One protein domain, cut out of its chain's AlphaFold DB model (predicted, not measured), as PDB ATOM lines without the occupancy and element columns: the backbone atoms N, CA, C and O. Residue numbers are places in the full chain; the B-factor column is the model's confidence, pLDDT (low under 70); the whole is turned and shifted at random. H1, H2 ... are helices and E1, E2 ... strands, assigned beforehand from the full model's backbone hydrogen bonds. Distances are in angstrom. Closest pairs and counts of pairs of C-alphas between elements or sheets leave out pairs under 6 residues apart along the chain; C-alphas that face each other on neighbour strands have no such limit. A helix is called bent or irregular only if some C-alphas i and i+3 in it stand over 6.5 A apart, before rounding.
ATOM      1  N   GLN A 230      19.631 -28.888 -25.956       93.25
ATOM      2  CA  GLN A 230      19.238 -28.885 -24.549       93.25
ATOM      3  C   GLN A 230      18.659 -27.531 -24.113       93.25
ATOM      4  O   GLN A 230      19.249 -26.469 -24.329       93.25
ATOM      5  N   LEU A 231      17.486 -27.591 -23.483       95.81
ATOM      6  CA  LEU A 231      16.737 -26.459 -22.956       95.81
ATOM      7  C   LEU A 231      16.580 -26.553 -21.435       95.81
ATOM      8  O   LEU A 231      16.255 -27.606 -20.881       95.81
ATOM      9  N   GLU A 232      16.714 -25.404 -20.783       96.19
ATOM     10  CA  GLU A 232      16.373 -25.161 -19.384       96.19
ATOM     11  C   GLU A 232      15.067 -24.351 -19.302       96.19
ATOM     12  O   GLU A 232      14.800 -23.494 -20.144       96.19
ATOM     13  N   SER A 233      14.222 -24.631 -18.305       95.56
ATOM     14  CA  SER A 233      12.905 -23.989 -18.157       95.56
ATOM     15  C   SER A 233      12.995 -22.727 -17.303       95.56
ATOM     16  O   SER A 233      13.214 -22.831 -16.099       95.56
ATOM     17  N   ILE A 234      12.766 -21.558 -17.909       94.44
ATOM     18  CA  ILE A 234      12.822 -20.260 -17.219       94.44
ATOM     19  C   ILE A 234      11.432 -19.628 -17.142       94.44
ATOM     20  O   ILE A 234      10.698 -19.556 -18.135       94.44
ATOM     21  N   GLY A 235      11.076 -19.185 -15.937       93.56
ATOM     22  CA  GLY A 235       9.762 -18.649 -15.605       93.56
ATOM     23  C   GLY A 235       8.625 -19.605 -15.933       93.56
ATOM     24  O   GLY A 235       8.782 -20.823 -15.906       93.56
ATOM     25  N   HIS A 236       7.473 -19.033 -16.278       93.38
ATOM     26  CA  HIS A 236       6.251 -19.794 -16.540       93.38
ATOM     27  C   HIS A 236       6.031 -20.212 -18.005       93.38
ATOM     28  O   HIS A 236       5.099 -20.974 -18.269       93.38
ATOM     29  N   CYS A 237       6.778 -19.678 -18.985       94.00
ATOM     30  CA  CYS A 237       6.601 -20.053 -20.400       94.00
ATOM     31  C   CYS A 237       7.803 -19.766 -21.324       94.00
ATOM     32  O   CYS A 237       7.619 -19.607 -22.538       94.00
ATOM     33  N   GLN A 238       9.020 -19.628 -20.796       95.38
ATOM     34  CA  GLN A 238      10.225 -19.458 -21.612       95.38
ATOM     35  C   GLN A 238      11.227 -20.597 -21.377       95.38
ATOM     36  O   GLN A 238      11.095 -21.406 -20.453       95.38
ATOM     37  N   PHE A 239      12.210 -20.666 -22.272       95.94
ATOM     38  CA  PHE A 239      13.348 -21.570 -22.179       95.94
ATOM     39  C   PHE A 239      14.648 -20.811 -22.433       95.94
ATOM     40  O   PHE A 239      14.693 -19.942 -23.314       95.94
ATOM     41  N   ARG A 240      15.686 -21.188 -21.688       94.88
ATOM     42  CA  ARG A 240      17.097 -20.874 -21.932       94.88
ATOM     43  C   ARG A 240      17.719 -22.052 -22.695       94.88
ATOM     44  O   ARG A 240      17.280 -23.189 -22.526       94.88
ATOM     45  N   TYR A 241      18.691 -21.796 -23.564       95.06
ATOM     46  CA  TYR A 241      19.497 -22.849 -24.196       95.06
ATOM     47  C   TYR A 241      20.701 -23.109 -23.296       95.06
ATOM     48  O   TYR A 241      21.281 -22.133 -22.829       95.06
ATOM     49  N   VAL A 242      21.090 -24.361 -23.055       93.12
ATOM     50  CA  VAL A 242      22.314 -24.629 -22.274       93.12
ATOM     51  C   VAL A 242      23.525 -24.149 -23.077       93.12
ATOM     52  O   VAL A 242      24.141 -23.144 -22.733       93.12
ATOM     53  N   ASP A 243      23.746 -24.743 -24.247       89.62
ATOM     54  CA  ASP A 243      24.798 -24.334 -25.178       89.62
ATOM     55  C   ASP A 243      24.274 -23.244 -26.131       89.62
ATOM     56  O   ASP A 243      23.774 -23.507 -27.231       89.62
ATOM     57  N   TYR A 244      24.301 -21.978 -25.697       91.62
ATOM     58  CA  TYR A 244      23.792 -20.885 -26.527       91.62
ATOM     59  C   TYR A 244      24.751 -20.495 -27.660       91.62
ATOM     60  O   TYR A 244      25.669 -19.698 -27.492       91.62
ATOM     61  N   ASN A 245      24.431 -20.946 -28.873       88.50
ATOM     62  CA  ASN A 245      24.985 -20.404 -30.116       88.50
ATOM     63  C   ASN A 245      23.910 -19.587 -30.875       88.50
ATOM     64  O   ASN A 245      22.804 -20.097 -31.107       88.50
ATOM     65  N   PRO A 246      24.158 -18.327 -31.291       85.50
ATOM     66  CA  PRO A 246      23.169 -17.512 -32.006       85.50
ATOM     67  C   PRO A 246      22.825 -18.010 -33.425       85.50
ATOM     68  O   PRO A 246      21.791 -17.606 -33.962       85.50
ATOM     69  N   LYS A 247      23.645 -18.878 -34.040       82.81
ATOM     70  CA  LYS A 247      23.463 -19.388 -35.418       82.81
ATOM     71  C   LYS A 247      22.470 -20.571 -35.515       82.81
ATOM     72  O   LYS A 247      21.956 -20.858 -36.602       82.81
ATOM     73  N   ASP A 248      22.144 -21.211 -34.392       84.12
ATOM     74  CA  ASP A 248      21.481 -22.526 -34.312       84.12
ATOM     75  C   ASP A 248      19.979 -22.563 -34.661       84.12
ATOM     76  O   ASP A 248      19.376 -21.601 -35.156       84.12
ATOM     77  N   CYS A 249      19.348 -23.726 -34.472       83.25
ATOM     78  CA  CYS A 249      17.895 -23.849 -34.465       83.25
ATOM     79  C   CYS A 249      17.327 -23.289 -33.149       83.25
ATOM     80  O   CYS A 249      17.822 -23.566 -32.060       83.25
ATOM     81  N   LYS A 250      16.297 -22.439 -33.249       89.25
ATOM     82  CA  LYS A 250      15.725 -21.736 -32.096       89.25
ATOM     83  C   LYS A 250      14.264 -22.128 -31.905       89.25
ATOM     84  O   LYS A 250      13.473 -22.100 -32.853       89.25
ATOM     85  N   TYR A 251      13.921 -22.502 -30.674       91.81
ATOM     86  CA  TYR A 251      12.637 -23.087 -30.283       91.81
ATOM     87  C   TYR A 251      11.409 -22.246 -30.705       91.81
ATOM     88  O   TYR A 251      10.431 -22.840 -31.172       91.81
ATOM     89  N   PRO A 252      11.438 -20.889 -30.684       90.00
ATOM     90  CA  PRO A 252      10.310 -20.076 -31.136       90.00
ATOM     91  C   PRO A 252      10.005 -20.231 -32.627       90.00
ATOM     92  O   PRO A 252       8.845 -20.142 -33.026       90.00
ATOM     93  N   SER A 253      11.039 -20.455 -33.444       86.38
ATOM     94  CA  SER A 253      10.916 -20.629 -34.891       86.38
ATOM     95  C   SER A 253      10.460 -22.039 -35.251       86.38
ATOM     96  O   SER A 253       9.550 -22.163 -36.064       86.38
ATOM     97  N   GLN A 254      11.018 -23.080 -34.615       88.75
ATOM     98  CA  GLN A 254      10.599 -24.460 -34.899       88.75
ATOM     99  C   GLN A 254       9.138 -24.691 -34.504       88.75
ATOM    100  O   GLN A 254       8.370 -25.181 -35.326       88.75
ATOM    101  N   LEU A 255       8.703 -24.233 -33.321       90.94
ATOM    102  CA  LEU A 255       7.287 -24.314 -32.932       90.94
ATOM    103  C   LEU A 255       6.360 -23.537 -33.875       90.94
ATOM    104  O   LEU A 255       5.251 -23.988 -34.145       90.94
ATOM    105  N   GLY A 256       6.812 -22.405 -34.424       88.50
ATOM    106  CA  GLY A 256       6.058 -21.653 -35.432       88.50
ATOM    107  C   GLY A 256       5.865 -22.401 -36.759       88.50
ATOM    108  O   GLY A 256       4.898 -22.125 -37.469       88.50
ATOM    109  N   THR A 257       6.748 -23.348 -37.087       87.44
ATOM    110  CA  THR A 257       6.617 -24.233 -38.254       87.44
ATOM    111  C   THR A 257       5.840 -25.509 -37.911       87.44
ATOM    112  O   THR A 257       4.932 -25.866 -38.657       87.44
ATOM    113  N   ILE A 258       6.122 -26.141 -36.766       91.12
ATOM    114  CA  ILE A 258       5.411 -27.327 -36.254       91.12
ATOM    115  C   ILE A 258       3.904 -27.042 -36.139       91.12
ATOM    116  O   ILE A 258       3.107 -27.773 -36.713       91.12
ATOM    117  N   LEU A 259       3.499 -25.921 -35.524       91.62
ATOM    118  CA  LEU A 259       2.084 -25.519 -35.423       91.62
ATOM    119  C   LEU A 259       1.392 -25.324 -36.788       91.62
ATOM    120  O   LEU A 259       0.181 -25.494 -36.880       91.62
ATOM    121  N   LYS A 260       2.133 -24.965 -37.847       88.50
ATOM    122  CA  LYS A 260       1.586 -24.838 -39.211       88.50
ATOM    123  C   LYS A 260       1.491 -26.186 -39.936       88.50
ATOM    124  O   LYS A 260       0.580 -26.353 -40.739       88.50
ATOM    125  N   ARG A 261       2.404 -27.130 -39.664       87.88
ATOM    126  CA  ARG A 261       2.351 -28.517 -40.172       87.88
ATOM    127  C   ARG A 261       1.219 -29.304 -39.510       87.88
ATOM    128  O   ARG A 261       0.418 -29.924 -40.195       87.88
ATOM    129  N   GLU A 262       1.127 -29.210 -38.191       90.75
ATOM    130  CA  GLU A 262       0.177 -29.934 -37.341       90.75
ATOM    131  C   GLU A 262      -1.150 -29.184 -37.139       90.75
ATOM    132  O   GLU A 262      -1.850 -29.382 -36.145       90.75
ATOM    133  N   TYR A 263      -1.505 -28.282 -38.057       90.81
ATOM    134  CA  TYR A 263      -2.711 -27.471 -37.927       90.81
ATOM    135  C   TYR A 263      -3.975 -28.343 -38.083       90.81
ATOM    136  O   TYR A 263      -4.153 -28.969 -39.134       90.81
ATOM    137  N   PRO A 264      -4.907 -28.373 -37.104       89.81
ATOM    138  CA  PRO A 264      -6.080 -29.252 -37.168       89.81
ATOM    139  C   PRO A 264      -6.982 -28.965 -38.373       89.81
ATOM    140  O   PRO A 264      -7.575 -29.878 -38.956       89.81
ATOM    141  N   GLY A 265      -7.055 -27.696 -38.779       90.81
ATOM    142  CA  GLY A 265      -7.948 -27.228 -39.825       90.81
ATOM    143  C   GLY A 265      -9.342 -26.935 -39.279       90.81
ATOM    144  O   GLY A 265      -9.514 -25.997 -38.502       90.81
ATOM    145  N   ILE A 266     -10.333 -27.722 -39.709       91.50
ATOM    146  CA  ILE A 266     -11.725 -27.600 -39.258       91.50
ATOM    147  C   ILE A 266     -11.898 -28.332 -37.922       91.50
ATOM    148  O   ILE A 266     -11.498 -29.489 -37.786       91.50
ATOM    149  N   VAL A 267     -12.531 -27.665 -36.962       90.38
ATOM    150  CA  VAL A 267     -12.958 -28.212 -35.672       90.38
ATOM    151  C   VAL A 267     -14.480 -28.275 -35.655       90.38
ATOM    152  O   VAL A 267     -15.154 -27.277 -35.931       90.38
ATOM    153  N   LYS A 268     -15.005 -29.448 -35.306       89.56
ATOM    154  CA  LYS A 268     -16.401 -29.658 -34.924       89.56
ATOM    155  C   LYS A 268     -16.502 -29.505 -33.405       89.56
ATOM    156  O   LYS A 268     -15.766 -30.171 -32.683       89.56
ATOM    157  N   VAL A 269     -17.355 -28.599 -32.943       84.81
ATOM    158  CA  VAL A 269     -17.674 -28.380 -31.527       84.81
ATOM    159  C   VAL A 269     -19.048 -28.972 -31.269       84.81
ATOM    160  O   VAL A 269     -19.998 -28.630 -31.977       84.81
ATOM    161  N   TYR A 270     -19.129 -29.834 -30.263       86.69
ATOM    162  CA  TYR A 270     -20.345 -30.524 -29.856       86.69
ATOM    163  C   TYR A 270     -20.835 -29.995 -28.499       86.69
ATOM    164  O   TYR A 270     -20.035 -29.420 -27.757       86.69
ATOM    165  N   ASP A 271     -22.122 -30.159 -28.196       88.38
ATOM    166  CA  ASP A 271     -22.662 -29.950 -26.847       88.38
ATOM    167  C   ASP A 271     -22.503 -31.202 -25.966       88.38
ATOM    168  O   ASP A 271     -21.969 -32.231 -26.383       88.38
ATOM    169  N   GLU A 272     -22.981 -31.100 -24.728       87.19
ATOM    170  CA  GLU A 272     -22.995 -32.175 -23.730       87.19
ATOM    171  C   GLU A 272     -23.879 -33.368 -24.140       87.19
ATOM    172  O   GLU A 272     -23.699 -34.463 -23.616       87.19
ATOM    173  N   LYS A 273     -24.786 -33.185 -25.110       89.94
ATOM    174  CA  LYS A 273     -25.637 -34.234 -25.697       89.94
ATOM    175  C   LYS A 273     -25.023 -34.856 -26.962       89.94
ATOM    176  O   LYS A 273     -25.645 -35.705 -27.592       89.94
ATOM    177  N   GLY A 274     -23.817 -34.438 -27.358       85.44
ATOM    178  CA  GLY A 274     -23.144 -34.904 -28.574       85.44
ATOM    179  C   GLY A 274     -23.657 -34.273 -29.878       85.44
ATOM    180  O   GLY A 274     -23.238 -34.689 -30.960       85.44
ATOM    181  N   THR A 275     -24.517 -33.254 -29.813       89.56
ATOM    182  CA  THR A 275     -25.060 -32.547 -30.985       89.56
ATOM    183  C   THR A 275     -24.023 -31.586 -31.560       89.56
ATOM    184  O   THR A 275     -23.304 -30.914 -30.822       89.56
ATOM    185  N   LEU A 276     -23.925 -31.475 -32.889       89.50
ATOM    186  CA  LEU A 276     -22.962 -30.586 -33.553       89.50
ATOM    187  C   LEU A 276     -23.391 -29.107 -33.470       89.50
ATOM    188  O   LEU A 276     -24.080 -28.605 -34.352       89.50
ATOM    189  N   VAL A 277     -22.917 -28.390 -32.448       87.75
ATOM    190  CA  VAL A 277     -23.225 -26.964 -32.219       87.75
ATOM    191  C   VAL A 277     -22.533 -26.037 -33.218       87.75
ATOM    192  O   VAL A 277     -23.127 -25.063 -33.681       87.75
ATOM    193  N   LYS A 278     -21.242 -26.259 -33.515       86.31
ATOM    194  CA  LYS A 278     -20.468 -25.303 -34.328       86.31
ATOM    195  C   LYS A 278     -19.339 -25.940 -35.124       86.31
ATOM    196  O   LYS A 278     -18.463 -26.603 -34.575       86.31
ATOM    197  N   VAL A 279     -19.293 -25.626 -36.415       89.62
ATOM    198  CA  VAL A 279     -18.135 -25.869 -37.284       89.62
ATOM    199  C   VAL A 279     -17.319 -24.578 -37.379       89.62
ATOM    200  O   VAL A 279     -17.868 -23.512 -37.650       89.62
ATOM    201  N   LYS A 280     -16.008 -24.646 -37.129       89.31
ATOM    202  CA  LYS A 280     -15.098 -23.485 -37.174       89.31
ATOM    203  C   LYS A 280     -13.690 -23.881 -37.627       89.31
ATOM    204  O   LYS A 280     -13.325 -25.051 -37.567       89.31
ATOM    205  N   ALA A 281     -12.866 -22.910 -38.009       90.88
ATOM    206  CA  ALA A 281     -11.417 -23.113 -38.064       90.88
ATOM    207  C   ALA A 281     -10.816 -23.194 -36.641       90.88
ATOM    208  O   ALA A 281     -11.376 -22.649 -35.684       90.88
ATOM    209  N   ALA A 282      -9.667 -23.854 -36.490       90.00
ATOM    210  CA  ALA A 282      -8.906 -23.859 -35.240       90.00
ATOM    211  C   ALA A 282      -8.259 -22.481 -34.977       90.00
ATOM    212  O   ALA A 282      -7.515 -21.967 -35.817       90.00
ATOM    213  N   PHE A 283      -8.510 -21.902 -33.796       87.50
ATOM    214  CA  PHE A 283      -8.057 -20.558 -33.392       87.50
ATOM    215  C   PHE A 283      -7.347 -20.520 -32.029       87.50
ATOM    216  O   PHE A 283      -6.821 -19.480 -31.635       87.50
ATOM    217  N   SER A 284      -7.352 -21.619 -31.281       90.62
ATOM    218  CA  SER A 284      -6.782 -21.729 -29.937       90.62
ATOM    219  C   SER A 284      -5.853 -22.936 -29.834       90.62
ATOM    220  O   SER A 284      -5.825 -23.787 -30.718       90.62
ATOM    221  N   TRP A 285      -5.098 -23.044 -28.739       93.19
ATOM    222  CA  TRP A 285      -4.333 -24.263 -28.470       93.19
ATOM    223  C   TRP A 285      -5.241 -25.449 -28.111       93.19
ATOM    224  O   TRP A 285      -4.981 -26.567 -28.543       93.19
ATOM    225  N   ASN A 286      -6.366 -25.201 -27.425       91.94
ATOM    226  CA  ASN A 286      -7.339 -26.246 -27.095       91.94
ATOM    227  C   ASN A 286      -7.887 -26.950 -28.351       91.94
ATOM    228  O   ASN A 286      -8.112 -28.155 -28.342       91.94
ATOM    229  N   ASP A 287      -8.021 -26.217 -29.462       91.69
ATOM    230  CA  ASP A 287      -8.470 -26.749 -30.755       91.69
ATOM    231  C   ASP A 287      -7.572 -27.872 -31.319       91.69
ATOM    232  O   ASP A 287      -8.036 -28.666 -32.136       91.69
ATOM    233  N   TYR A 288      -6.316 -27.989 -30.867       93.19
ATOM    234  CA  TYR A 288      -5.389 -29.045 -31.297       93.19
ATOM    235  C   TYR A 288      -5.656 -30.405 -30.630       93.19
ATOM    236  O   TYR A 288      -5.142 -31.418 -31.105       93.19
ATOM    237  N   TYR A 289      -6.464 -30.466 -29.568       91.94
ATOM    238  CA  TYR A 289      -6.802 -31.725 -28.893       91.94
ATOM    239  C   TYR A 289      -7.977 -32.480 -29.539       91.94
ATOM    240  O   TYR A 289      -8.039 -33.703 -29.435       91.94
ATOM    241  N   TRP A 290      -8.876 -31.778 -30.239       86.94
ATOM    242  CA  TRP A 290     -10.130 -32.342 -30.767       86.94
ATOM    243  C   TRP A 290      -9.932 -33.295 -31.946       86.94
ATOM    244  O   TRP A 290     -10.647 -34.284 -32.079       86.94
ATOM    245  N   LYS A 291      -8.968 -33.001 -32.824       83.94
ATOM    246  CA  LYS A 291      -8.709 -33.809 -34.017       83.94
ATOM    247  C   LYS A 291      -7.671 -34.884 -33.717       83.94
ATOM    248  O   LYS A 291      -6.513 -34.556 -33.457       83.94
ATOM    249  N   LYS A 292      -8.093 -36.145 -33.808       87.69
ATOM    250  CA  LYS A 292      -7.262 -37.353 -33.696       87.69
ATOM    251  C   LYS A 292      -6.958 -37.948 -35.080       87.69
ATOM    252  O   LYS A 292      -7.712 -37.715 -36.026       87.69
ATOM    253  N   ASN A 293      -5.854 -38.682 -35.209       84.19
ATOM    254  CA  ASN A 293      -5.561 -39.527 -36.372       84.19
ATOM    255  C   ASN A 293      -6.138 -40.950 -36.194       84.19
ATOM    256  O   ASN A 293      -6.879 -41.203 -35.245       84.19
ATOM    257  N   LYS A 294      -5.802 -41.875 -37.109       84.38
ATOM    258  CA  LYS A 294      -6.241 -43.282 -37.044       84.38
ATOM    259  C   LYS A 294      -5.760 -44.000 -35.775       84.38
ATOM    260  O   LYS A 294      -6.496 -44.821 -35.250       84.38
ATOM    261  N   GLU A 295      -4.583 -43.650 -35.253       88.88
ATOM    262  CA  GLU A 295      -4.052 -44.178 -33.984       88.88
ATOM    263  C   GLU A 295      -4.624 -43.477 -32.727       88.88
ATOM    264  O   GLU A 295      -4.121 -43.663 -31.623       88.88
ATOM    265  N   GLY A 296      -5.633 -42.605 -32.862       88.94
ATOM    266  CA  GLY A 296      -6.205 -41.848 -31.740       88.94
ATOM    267  C   GLY A 296      -5.340 -40.682 -31.228       88.94
ATOM    268  O   GLY A 296      -5.763 -39.957 -30.322       88.94
ATOM    269  N   ILE A 297      -4.166 -40.444 -31.818       91.75
ATOM    270  CA  ILE A 297      -3.222 -39.387 -31.435       91.75
ATOM    271  C   ILE A 297      -3.727 -38.036 -31.955       91.75
ATOM    272  O   ILE A 297      -3.977 -37.868 -33.151       91.75
ATOM    273  N   CYS A 298      -3.862 -37.045 -31.071       94.12
ATOM    274  CA  CYS A 298      -4.292 -35.702 -31.459       94.12
ATOM    275  C   CYS A 298      -3.148 -34.811 -31.966       94.12
ATOM    276  O   CYS A 298      -1.975 -35.009 -31.630       94.12
ATOM    277  N   CYS A 299      -3.496 -33.776 -32.740       93.12
ATOM    278  CA  CYS A 299      -2.537 -32.781 -33.237       93.12
ATOM    279  C   CYS A 299      -1.709 -32.149 -32.101       93.12
ATOM    280  O   CYS A 299      -0.513 -31.917 -32.264       93.12
ATOM    281  N   ALA A 300      -2.305 -31.924 -30.923       95.38
ATOM    282  CA  ALA A 300      -1.597 -31.387 -29.761       95.38
ATOM    283  C   ALA A 300      -0.473 -32.314 -29.264       95.38
ATOM    284  O   ALA A 300       0.595 -31.835 -28.882       95.38
ATOM    285  N   THR A 301      -0.682 -33.633 -29.303       95.81
ATOM    286  CA  THR A 301       0.345 -34.625 -28.952       95.81
ATOM    287  C   THR A 301       1.457 -34.656 -29.997       95.81
ATOM    288  O   THR A 301       2.627 -34.584 -29.620       95.81
ATOM    289  N   ARG A 302       1.116 -34.640 -31.295       94.50
ATOM    290  CA  ARG A 302       2.102 -34.584 -32.393       94.50
ATOM    291  C   ARG A 302       2.997 -33.342 -32.305       94.50
ATOM    292  O   ARG A 302       4.217 -33.473 -32.340       94.50
ATOM    293  N   VAL A 303       2.430 -32.158 -32.050       94.69
ATOM    294  CA  VAL A 303       3.196 -30.913 -31.813       94.69
ATOM    295  C   VAL A 303       4.226 -31.065 -30.682       94.69
ATOM    296  O   VAL A 303       5.346 -30.567 -30.803       94.69
ATOM    297  N   LYS A 304       3.878 -31.753 -29.584       96.00
ATOM    298  CA  LYS A 304       4.806 -32.001 -28.466       96.00
ATOM    299  C   LYS A 304       5.859 -33.055 -28.819       96.00
ATOM    300  O   LYS A 304       7.020 -32.873 -28.469       96.00
ATOM    301  N   GLN A 305       5.485 -34.122 -29.527       94.00
ATOM    302  CA  GLN A 305       6.415 -35.157 -29.998       94.00
ATOM    303  C   GLN A 305       7.472 -34.571 -30.949       94.00
ATOM    304  O   GLN A 305       8.664 -34.775 -30.731       94.00
ATOM    305  N   GLU A 306       7.066 -33.766 -31.937       92.50
ATOM    306  CA  GLU A 306       7.993 -33.087 -32.859       92.50
ATOM    307  C   GLU A 306       8.877 -32.035 -32.167       92.50
ATOM    308  O   GLU A 306      10.001 -31.770 -32.599       92.50
ATOM    309  N   PHE A 307       8.400 -31.439 -31.070       94.38
ATOM    310  CA  PHE A 307       9.229 -30.568 -30.244       94.38
ATOM    311  C   PHE A 307      10.306 -31.366 -29.496       94.38
ATOM    312  O   PHE A 307      11.487 -31.032 -29.593       94.38
ATOM    313  N   TRP A 308       9.930 -32.445 -28.803       94.06
ATOM    314  CA  TRP A 308      10.855 -33.259 -27.999       94.06
ATOM    315  C   TRP A 308      11.732 -34.232 -28.813       94.06
ATOM    316  O   TRP A 308      12.658 -34.830 -28.259       94.06
ATOM    317  N   SER A 309      11.505 -34.369 -30.124       91.25
ATOM    318  CA  SER A 309      12.468 -34.991 -31.046       91.25
ATOM    319  C   SER A 309      13.600 -34.037 -31.455       91.25
ATOM    320  O   SER A 309      14.693 -34.498 -31.769       91.25
ATOM    321  N   THR A 310      13.377 -32.718 -31.394       90.12
ATOM    322  CA  THR A 310      14.384 -31.678 -31.698       90.12
ATOM    323  C   THR A 310      15.091 -31.162 -30.446       90.12
ATOM    324  O   THR A 310      16.306 -30.955 -30.446       90.12
ATOM    325  N   PHE A 311      14.328 -30.941 -29.377       93.44
ATOM    326  CA  PHE A 311      14.794 -30.368 -28.119       93.44
ATOM    327  C   PHE A 311      14.779 -31.415 -27.007       93.44
ATOM    328  O   PHE A 311      13.984 -32.354 -27.021       93.44
ATOM    329  N   THR A 312      15.644 -31.243 -26.015       94.12
ATOM    330  CA  THR A 312      15.670 -32.064 -24.799       94.12
ATOM    331  C   THR A 312      15.747 -31.171 -23.564       94.12
ATOM    332  O   THR A 312      16.020 -29.978 -23.666       94.12
ATOM    333  N   CYS A 313      15.495 -31.731 -22.388       94.81
ATOM    334  CA  CYS A 313      15.693 -31.068 -21.104       94.81
ATOM    335  C   CYS A 313      16.189 -32.089 -20.074       94.81
ATOM    336  O   CYS A 313      15.974 -33.297 -20.231       94.81
ATOM    337  N   HIS A 314      16.858 -31.609 -19.025       93.69
ATOM    338  CA  HIS A 314      17.382 -32.468 -17.966       93.69
ATOM    339  C   HIS A 314      16.247 -33.298 -17.319       93.69
ATOM    340  O   HIS A 314      15.191 -32.723 -17.028       93.69
ATOM    341  N   PRO A 315      16.408 -34.619 -17.071       93.31
ATOM    342  CA  PRO A 315      15.310 -35.493 -16.638       93.31
ATOM    343  C   PRO A 315      14.527 -34.981 -15.423       93.31
ATOM    344  O   PRO A 315      13.296 -34.968 -15.468       93.31
ATOM    345  N   ARG A 316      15.223 -34.446 -14.406       94.38
ATOM    346  CA  ARG A 316      14.627 -33.860 -13.184       94.38
ATOM    347  C   ARG A 316      13.692 -32.664 -13.442       94.38
ATOM    348  O   ARG A 316      12.970 -32.252 -12.542       94.38
ATOM    349  N   HIS A 317      13.690 -32.084 -14.645       93.19
ATOM    350  CA  HIS A 317      12.915 -30.882 -14.979       93.19
ATOM    351  C   HIS A 317      11.871 -31.099 -16.084       93.19
ATOM    352  O   HIS A 317      11.188 -30.145 -16.462       93.19
ATOM    353  N   ARG A 318      11.677 -32.339 -16.563       94.19
ATOM    354  CA  ARG A 318      10.710 -32.677 -17.631       94.19
ATOM    355  C   ARG A 318       9.292 -32.159 -17.360       94.19
ATOM    356  O   ARG A 318       8.666 -31.624 -18.271       94.19
ATOM    357  N   ALA A 319       8.804 -32.244 -16.120       94.94
ATOM    358  CA  ALA A 319       7.476 -31.742 -15.749       94.94
ATOM    359  C   ALA A 319       7.361 -30.205 -15.870       94.94
ATOM    360  O   ALA A 319       6.405 -29.701 -16.465       94.94
ATOM    361  N   ARG A 320       8.362 -29.448 -15.384       94.88
ATOM    362  CA  ARG A 320       8.422 -27.979 -15.547       94.88
ATOM    363  C   ARG A 320       8.536 -27.602 -17.026       94.88
ATOM    364  O   ARG A 320       7.843 -26.698 -17.483       94.88
ATOM    365  N   ALA A 321       9.336 -28.346 -17.787       96.62
ATOM    366  CA  ALA A 321       9.533 -28.126 -19.214       96.62
ATOM    367  C   ALA A 321       8.259 -28.382 -20.035       96.62
ATOM    368  O   ALA A 321       7.907 -27.570 -20.890       96.62
ATOM    369  N   ALA A 322       7.510 -29.446 -19.733       96.56
ATOM    370  CA  ALA A 322       6.203 -29.702 -20.333       96.56
ATOM    371  C   ALA A 322       5.199 -28.576 -20.019       96.56
ATOM    372  O   ALA A 322       4.530 -28.085 -20.928       96.56
ATOM    373  N   LYS A 323       5.149 -28.096 -18.767       95.81
ATOM    374  CA  LYS A 323       4.287 -26.976 -18.346       95.81
ATOM    375  C   LYS A 323       4.656 -25.654 -19.040       95.81
ATOM    376  O   LYS A 323       3.768 -24.939 -19.506       95.81
ATOM    377  N   ASN A 324       5.949 -25.349 -19.178       95.88
ATOM    378  CA  ASN A 324       6.417 -24.161 -19.899       95.88
ATOM    379  C   ASN A 324       6.120 -24.240 -21.402       95.88
ATOM    380  O   ASN A 324       5.732 -23.229 -21.992       95.88
ATOM    381  N   LEU A 325       6.248 -25.426 -22.009       96.94
ATOM    382  CA  LEU A 325       5.857 -25.672 -23.396       96.94
ATOM    383  C   LEU A 325       4.349 -25.455 -23.589       96.94
ATOM    384  O   LEU A 325       3.963 -24.716 -24.489       96.94
ATOM    385  N   GLU A 326       3.507 -26.016 -22.717       95.50
ATOM    386  CA  GLU A 326       2.046 -25.860 -22.764       95.50
ATOM    387  C   GLU A 326       1.636 -24.379 -22.707       95.50
ATOM    388  O   GLU A 326       0.948 -23.871 -23.596       95.50
ATOM    389  N   ASN A 327       2.153 -23.641 -21.719       94.06
ATOM    390  CA  ASN A 327       1.898 -22.208 -21.558       94.06
ATOM    391  C   ASN A 327       2.397 -21.383 -22.759       94.06
ATOM    392  O   ASN A 327       1.782 -20.381 -23.135       94.06
ATOM    393  N   TYR A 328       3.509 -21.788 -23.380       93.19
ATOM    394  CA  TYR A 328       4.035 -21.142 -24.580       93.19
ATOM    395  C   TYR A 328       3.170 -21.433 -25.819       93.19
ATOM    396  O   TYR A 328       2.916 -20.525 -26.613       93.19
ATOM    397  N   LEU A 329       2.666 -22.661 -25.969       93.81
ATOM    398  CA  LEU A 329       1.768 -23.064 -27.055       93.81
ATOM    399  C   LEU A 329       0.421 -22.331 -26.969       93.81
ATOM    400  O   LEU A 329      -0.026 -21.777 -27.977       93.81
ATOM    401  N   VAL A 330      -0.151 -22.181 -25.768       91.31
ATOM    402  CA  VAL A 330      -1.323 -21.316 -25.515       91.31
ATOM    403  C   VAL A 330      -1.067 -19.868 -25.965       91.31
ATOM    404  O   VAL A 330      -1.915 -19.275 -26.632       91.31
ATOM    405  N   LYS A 331       0.121 -19.306 -25.687       85.31
ATOM    406  CA  LYS A 331       0.520 -17.960 -26.152       85.31
ATOM    407  C   LYS A 331       0.824 -17.871 -27.667       85.31
ATOM    408  O   LYS A 331       1.036 -16.760 -28.154       85.31
ATOM    409  N   ARG A 332       0.874 -18.980 -28.427       84.94
ATOM    410  CA  ARG A 332       1.280 -18.999 -29.856       84.94
ATOM    411  C   ARG A 332       0.234 -19.508 -30.846       84.94
ATOM    412  O   ARG A 332       0.175 -18.972 -31.952       84.94
TER     413      ARG A 332
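Overview. This is residues 230 to 332 of the 602 residues of an uncharacterized protein of Sorghum bicolor (UniProt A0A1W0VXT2). This is an elongated body with a small strand hairpin towards each end: E1 and E2 with the long helix H4 packed on them, and far off E3 and E4, with H1 and H3 between, running opposite ways. Short H2 packs on H3 and on E3. The printed part has 103 residues with four named helices and four named strands, in the order E1 E2 H1 E3 E4 H2 H3 H4; the class is mixed and both two-stranded sheets are antiparallel. It is only just loose, close to compact, with a radius of gyration of the C-alphas of 15.7 A, and spans 50 by 26 by 26 A.

Arrangement. Start at E1, residues 230 to 234, an antiparallel hairpin with E2, residues 238 to 241; there N 232 and O 240 are 2.9 A apart. The closest C-alphas of E1 and H4, residues 315 to 330, are those of Ser 233 and Ala 321, 5.4 A. Next, H1, residues 251 to 261, touches H3, residues 299 to 310, at a steep tilt of 42 degrees, opposite ways; their closest C-alphas, Ile 258 and Val 303, are 6.1 A apart, and H3 touches with residues 303 to 307 alone. E3, residues 266 to 270, and E4, residues 276 to 281, form an antiparallel hairpin, with N 267 and O 280 2.8 A apart. H2, residues 287 to 290, touches residues 299 to 301 alone of H3, closest at the C-alphas of Tyr 288 and Ala 300, 4.7 A. Of O i to N i+4 pairs, 6 of 7 in H1, 7 of 8 in H3 and 10 of 12 in H4 are within hydrogen-bond range; H2 is too short for one.

Along the chain. Find C-alpha 230 at (19.238, -28.885, -24.549), where E1 begins. H1 is 15.3 A long and H3 17.0 A. H4, 23.6 A, ends at C-alpha 330, (-1.323, -21.316, -25.515), and is irregular: C-alphas 316 and 319 are 7.9 A apart.

Size, cuts and confidence. The C-alphas farthest apart, Asn 245 and Lys 273, are 52.7 A apart. The printed part has no cut, no link is long, and no printed residue is under 70 in pLDDT.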